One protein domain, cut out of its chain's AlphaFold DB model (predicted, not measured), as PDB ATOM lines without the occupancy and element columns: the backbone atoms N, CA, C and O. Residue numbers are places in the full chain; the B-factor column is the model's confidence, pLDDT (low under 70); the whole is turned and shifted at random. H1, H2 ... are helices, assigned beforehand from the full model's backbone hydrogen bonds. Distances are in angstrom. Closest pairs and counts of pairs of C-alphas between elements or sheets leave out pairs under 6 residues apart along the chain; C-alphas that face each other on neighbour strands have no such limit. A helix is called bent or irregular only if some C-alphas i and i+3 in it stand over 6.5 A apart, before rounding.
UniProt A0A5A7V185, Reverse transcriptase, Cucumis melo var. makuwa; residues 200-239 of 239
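This is residues 200 to 239 of the 239 residues of the protein "Reverse transcriptase" of Cucumis melo var. makuwa (UniProt A0A5A7V185). Three helices follow one another end to end as a wide, open U: H2 is the long base, the short H1 turns off at one end of it and H3 turns off at the other end, to the same side. The space between H1 and H3 is empty, and no part of the printed chain fills it. The U is flat, with C-alphas that span 38 by 22 by 6 A along their three main axes, and residues 216 to 239, which hold the later part of H2 and H3, stand free. The printed part has 40 residues with three named helices, in the order H1, H2, H3, and no named strand, so the class is all helix. It is extended, with a radius of gyration of the C-alphas of 14.1 A.

The printed part begins at Asn 200, and H1 follows as residues 201 to 206, Ile 201 to Glu 206. C-alpha 201 is at (344.794, 217.762, 75.617), and H1 measures 8.7 A from first to last C-alpha. Cys 207 alone stands between H1 and the next helix. H2 is residues 208 to 223, Pro 208 to Lys 223, and with 16 residues it is the longest helix. It runs 22.3 A from C-alpha 208 at (339.109, 214.613, 86.238) to C-alpha 223 at (324.975, 229.393, 77.237). Asn 224 and Lys 225 come next. H3 is residues 226 to 236, Thr 226 to Val 236, and measures 15.4 A from first to last C-alpha. It ends with C-alpha 236 at (328.109, 235.394, 56.080), and residues 237 to 239 follow it.

H1 and H2 touch only at the corner by their link, and only just, with 3 pairs of C-alphas within 8 A. Their closest C-alphas are those of Leu 205 and Lys 211, 4.7 A apart. H2 touches H1 with residues 210 to 211 alone. The lines of H1 and H2 stand at a steep tilt of 65 degrees, and the two helices run opposite ways. Their centres are 13.2 A apart. H2 and H3 are close but not clearly touching, with 1 pair of C-alphas within 8 A. That closest pair is Leu 221 and Phe 227, whose C-alphas are 6.9 A apart. H2 and H3 run the same way at a steep tilt of 62 degrees, and their centres are 20.9 A apart. H1 and H3 are apart. H3 touches no helix. In H1, H2 and H3 every O i to N i+4 pair of the backbone is within hydrogen-bond range. No helix is bent or irregular.

The two C-alphas farthest apart in the domain are those of Pro 208 and Gly 238, at 39.3 A. From the first printed C-alpha, that of Asn 200, to the last, that of Val 239, the distance is 30.0 A. The printed part has no cut, and it ends at residue 239, the chain's last residue. The link from H1 to H2, with 1 residue, and the link from H2 to H3, with 2 residues, are both tight. The mean pLDDT of the printed part is 74.6. The mean is 88 in H1 and 89 in H2, but 53 in H3. The model's confidence is low in residues 225 to 239, a stretch of 15 residues under 70 that takes in H3, residues 226 to 236.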
ATOM      1  N   ASN A 200     349.509 217.925  76.862       87.06
ATOM      2  CA  ASN A 200     348.630 217.621  75.740       87.06
ATOM      3  C   ASN A 200     347.178 217.533  76.232       87.06
ATOM      4  O   ASN A 200     346.931 217.157  77.380       87.06
ATOM      5  N   ILE A 201     346.229 217.839  75.346       88.31
ATOM      6  CA  ILE A 201     344.794 217.762  75.617       88.31
ATOM      7  C   ILE A 201     344.355 216.360  76.051       88.31
ATOM      8  O   ILE A 201     343.522 216.245  76.941       88.31
ATOM      9  N   HIS A 202     344.949 215.295  75.504       88.25
ATOM     10  CA  HIS A 202     344.603 213.927  75.903       88.25
ATOM     11  C   HIS A 202     344.903 213.674  77.387       88.25
ATOM     12  O   HIS A 202     344.020 213.241  78.120       88.25
ATOM     13  N   PHE A 203     346.093 214.070  77.852       86.88
ATOM     14  CA  PHE A 203     346.459 213.984  79.270       86.88
ATOM     15  C   PHE A 203     345.605 214.903  80.152       86.88
ATOM     16  O   PHE A 203     345.266 214.538  81.271       86.88
ATOM     17  N   ALA A 204     345.219 216.082  79.655       85.19
ATOM     18  CA  ALA A 204     344.322 216.971  80.392       85.19
ATOM     19  C   ALA A 204     342.929 216.346  80.587       85.19
ATOM     20  O   ALA A 204     342.335 216.493  81.646       85.19
ATOM     21  N   LEU A 205     342.409 215.630  79.586       87.38
ATOM     22  CA  LEU A 205     341.089 214.996  79.657       87.38
ATOM     23  C   LEU A 205     341.068 213.710  80.497       87.38
ATOM     24  O   LEU A 205     339.996 213.305  80.947       87.38
ATOM     25  N   GLU A 206     342.221 213.078  80.711       89.31
ATOM     26  CA  GLU A 206     342.374 211.965  81.657       89.31
ATOM     27  C   GLU A 206     342.313 212.444  83.114       89.31
ATOM     28  O   GLU A 206     341.803 211.729  83.976       89.31
ATOM     29  N   CYS A 207     342.768 213.670  83.394       85.62
ATOM     30  CA  CYS A 207     342.647 214.272  84.718       85.62
ATOM     31  C   CYS A 207     341.207 214.769  84.964       85.62
ATOM     32  O   CYS A 207     340.719 215.635  84.227       85.62
ATOM     33  N   PRO A 208     340.515 214.289  86.012       88.00
ATOM     34  CA  PRO A 208     339.109 214.613  86.238       88.00
ATOM     35  C   PRO A 208     338.870 216.105  86.509       88.00
ATOM     36  O   PRO A 208     337.866 216.650  86.052       88.00
ATOM     37  N   GLU A 209     339.790 216.791  87.189       87.00
ATOM     38  CA  GLU A 209     339.689 218.222  87.494       87.00
ATOM     39  C   GLU A 209     339.765 219.074  86.226       87.00
ATOM     40  O   GLU A 209     338.942 219.966  86.014       87.00
ATOM     41  N   TRP A 210     340.726 218.766  85.353       87.62
ATOM     42  CA  TRP A 210     340.899 219.441  84.069       87.62
ATOM     43  C   TRP A 210     339.733 219.149  83.130       87.62
ATOM     44  O   TRP A 210     339.185 220.072  82.531       87.62
ATOM     45  N   LYS A 211     339.286 217.892  83.051       90.75
ATOM     46  CA  LYS A 211     338.100 217.517  82.276       90.75
ATOM     47  C   LYS A 211     336.856 218.277  82.741       90.75
ATOM     48  O   LYS A 211     336.112 218.785  81.904       90.75
ATOM     49  N   ALA A 212     336.633 218.381  84.052       91.75
ATOM     50  CA  ALA A 212     335.514 219.134  84.611       91.75
ATOM     51  C   ALA A 212     335.591 220.625  84.253       91.75
ATOM     52  O   ALA A 212     334.593 221.187  83.805       91.75
ATOM     53  N   ALA A 213     336.773 221.237  84.378       90.06
ATOM     54  CA  ALA A 213     336.990 222.630  83.992       90.06
ATOM     55  C   ALA A 213     336.709 222.865  82.497       90.06
ATOM     56  O   ALA A 213     335.979 223.786  82.144       90.06
ATOM     57  N   VAL A 214     337.212 221.989  81.618       90.44
ATOM     58  CA  VAL A 214     336.974 222.068  80.167       90.44
ATOM     59  C   VAL A 214     335.484 221.951  79.837       90.44
ATOM     60  O   VAL A 214     334.974 222.715  79.021       90.44
ATOM     61  N   MET A 215     334.766 221.017  80.466       89.69
ATOM     62  CA  MET A 215     333.325 220.851  80.237       89.69
ATOM     63  C   MET A 215     332.509 222.048  80.740       89.69
ATOM     64  O   MET A 215     331.535 222.426  80.089       89.69
ATOM     65  N   GLU A 216     332.888 222.648  81.871       93.12
ATOM     66  CA  GLU A 216     332.200 223.826  82.405       93.12
ATOM     67  C   GLU A 216     332.419 225.059  81.525       93.12
ATOM     68  O   GLU A 216     331.455 225.762  81.224       93.12
ATOM     69  N   GLU A 217     333.639 225.268  81.023       88.62
ATOM     70  CA  GLU A 217     333.907 226.296  80.015       88.62
ATOM     71  C   GLU A 217     333.057 226.053  78.763       88.62
ATOM     72  O   GLU A 217     332.296 226.930  78.368       88.62
ATOM     73  N   MET A 218     333.071 224.844  78.188       90.06
ATOM     74  CA  MET A 218     332.244 224.514  77.015       90.06
ATOM     75  C   MET A 218     330.753 224.811  77.241       90.06
ATOM     76  O   MET A 218     330.099 225.402  76.378       90.06
ATOM     77  N   ARG A 219     330.223 224.476  78.423       89.44
ATOM     78  CA  ARG A 219     328.846 224.802  78.819       89.44
ATOM     79  C   ARG A 219     328.623 226.314  78.914       89.44
ATOM     80  O   ARG A 219     327.586 226.812  78.465       89.44
ATOM     81  N   ALA A 220     329.559 227.055  79.503       87.06
ATOM     82  CA  ALA A 220     329.481 228.508  79.603       87.06
ATOM     83  C   ALA A 220     329.477 229.165  78.211       87.06
ATOM     84  O   ALA A 220     328.683 230.078  77.960       87.06
ATOM     85  N   LEU A 221     330.295 228.661  77.283       84.12
ATOM     86  CA  LEU A 221     330.334 229.136  75.898       84.12
ATOM     87  C   LEU A 221     329.006 228.884  75.169       84.12
ATOM     88  O   LEU A 221     328.502 229.784  74.492       84.12
ATOM     89  N   GLU A 222     328.406 227.704  75.342       84.94
ATOM     90  CA  GLU A 222     327.107 227.363  74.749       84.94
ATOM     91  C   GLU A 222     325.989 228.281  75.269       84.94
ATOM     92  O   GLU A 222     325.201 228.834  74.494       84.94
ATOM     93  N   LYS A 223     325.966 228.526  76.585       86.00
ATOM     94  CA  LYS A 223     324.975 229.393  77.237       86.00
ATOM     95  C   LYS A 223     325.025 230.834  76.726       86.00
ATOM     96  O   LYS A 223     323.981 231.475  76.596       86.00
ATOM     97  N   ASN A 224     326.215 231.339  76.414       80.88
ATOM     98  CA  ASN A 224     326.398 232.738  76.042       80.88
ATOM     99  C   ASN A 224     325.998 233.055  74.588       80.88
ATOM    100  O   ASN A 224     325.985 234.230  74.219       80.88
ATOM    101  N   LYS A 225     325.655 232.054  73.750       68.88
ATOM    102  CA  LYS A 225     325.300 232.184  72.311       68.88
ATOM    103  C   LYS A 225     326.302 232.976  71.451       68.88
ATOM    104  O   LYS A 225     326.083 233.132  70.253       68.88
ATOM    105  N   THR A 226     327.407 233.448  72.023       59.91
ATOM    106  CA  THR A 226     328.361 234.381  71.411       59.91
ATOM    107  C   THR A 226     329.155 233.700  70.299       59.91
ATOM    108  O   THR A 226     329.481 234.327  69.294       59.91
ATOM    109  N   PHE A 227     329.381 232.388  70.430       58.25
ATOM    110  CA  PHE A 227     330.023 231.568  69.403       58.25
ATOM    111  C   PHE A 227     329.151 231.376  68.162       58.25
ATOM    112  O   PHE A 227     329.670 231.408  67.051       58.25
ATOM    113  N   LEU A 228     327.828 231.255  68.315       54.44
ATOM    114  CA  LEU A 228     326.927 231.165  67.162       54.44
ATOM    115  C   LEU A 228     326.855 232.487  66.393       54.44
ATOM    116  O   LEU A 228     326.699 232.459  65.177       54.44
ATOM    117  N   THR A 229     326.991 233.636  67.057       54.75
ATOM    118  CA  THR A 229     327.065 234.933  66.367       54.75
ATOM    119  C   THR A 229     328.389 235.100  65.629       54.75
ATOM    120  O   THR A 229     328.388 235.588  64.505       54.75
ATOM    121  N   GLY A 230     329.499 234.639  66.218       52.44
ATOM    122  CA  GLY A 230     330.812 234.632  65.570       52.44
ATOM    123  C   GLY A 230     330.843 233.736  64.331       52.44
ATOM    124  O   GLY A 230     331.172 234.216  63.255       52.44
ATOM    125  N   ILE A 231     330.435 232.469  64.448       55.28
ATOM    126  CA  ILE A 231     330.431 231.508  63.328       55.28
ATOM    127  C   ILE A 231     329.480 231.958  62.211       55.28
ATOM    128  O   ILE A 231     329.856 231.922  61.048       55.28
ATOM    129  N   LYS A 232     328.298 232.499  62.543       52.59
ATOM    130  CA  LYS A 232     327.405 233.079  61.526       52.59
ATOM    131  C   LYS A 232     328.014 234.294  60.823       52.59
ATOM    132  O   LYS A 232     327.713 234.507  59.659       52.59
ATOM    133  N   GLN A 233     328.863 235.077  61.491       46.66
ATOM    134  CA  GLN A 233     329.606 236.165  60.850       46.66
ATOM    135  C   GLN A 233     330.659 235.620  59.866       46.66
ATOM    136  O   GLN A 233     330.843 236.210  58.807       46.66
ATOM    137  N   TRP A 234     331.311 234.494  60.186       46.72
ATOM    138  CA  TRP A 234     332.243 233.804  59.283       46.72
ATOM    139  C   TRP A 234     331.525 233.189  58.072       46.72
ATOM    140  O   TRP A 234     331.956 233.417  56.946       46.72
ATOM    141  N   ASP A 235     330.381 232.532  58.276       49.53
ATOM    142  CA  ASP A 235     329.565 231.971  57.186       49.53
ATOM    143  C   ASP A 235     328.957 233.064  56.282       49.53
ATOM    144  O   ASP A 235     328.828 232.883  55.073       49.53
ATOM    145  N   VAL A 236     328.607 234.230  56.843       54.12
ATOM    146  CA  VAL A 236     328.109 235.394  56.080       54.12
ATOM    147  C   VAL A 236     329.232 236.105  55.313       54.12
ATOM    148  O   VAL A 236     328.949 236.791  54.332       54.12
ATOM    149  N   MET A 237     330.497 235.926  55.710       42.91
ATOM    150  CA  MET A 237     331.659 236.470  54.994       42.91
ATOM    151  C   MET A 237     332.265 235.519  53.952       42.91
ATOM    152  O   MET A 237     333.219 235.918  53.291       42.91
ATOM    153  N   GLY A 238     331.683 234.331  53.738       50.09
ATOM    154  CA  GLY A 238     331.923 233.505  52.550       50.09
ATOM    155  C   GLY A 238     333.396 233.227  52.242       50.09
ATOM    156  O   GLY A 238     333.885 233.648  51.193       50.09
ATOM    157  N   VAL A 239     334.072 232.499  53.134       41.84
ATOM    158  CA  VAL A 239     335.339 231.805  52.834       41.84
ATOM    159  C   VAL A 239     335.093 230.305  52.841       41.84
ATOM    160  O   VAL A 239     334.483 229.830  53.824       41.84
TER     161      VAL A 239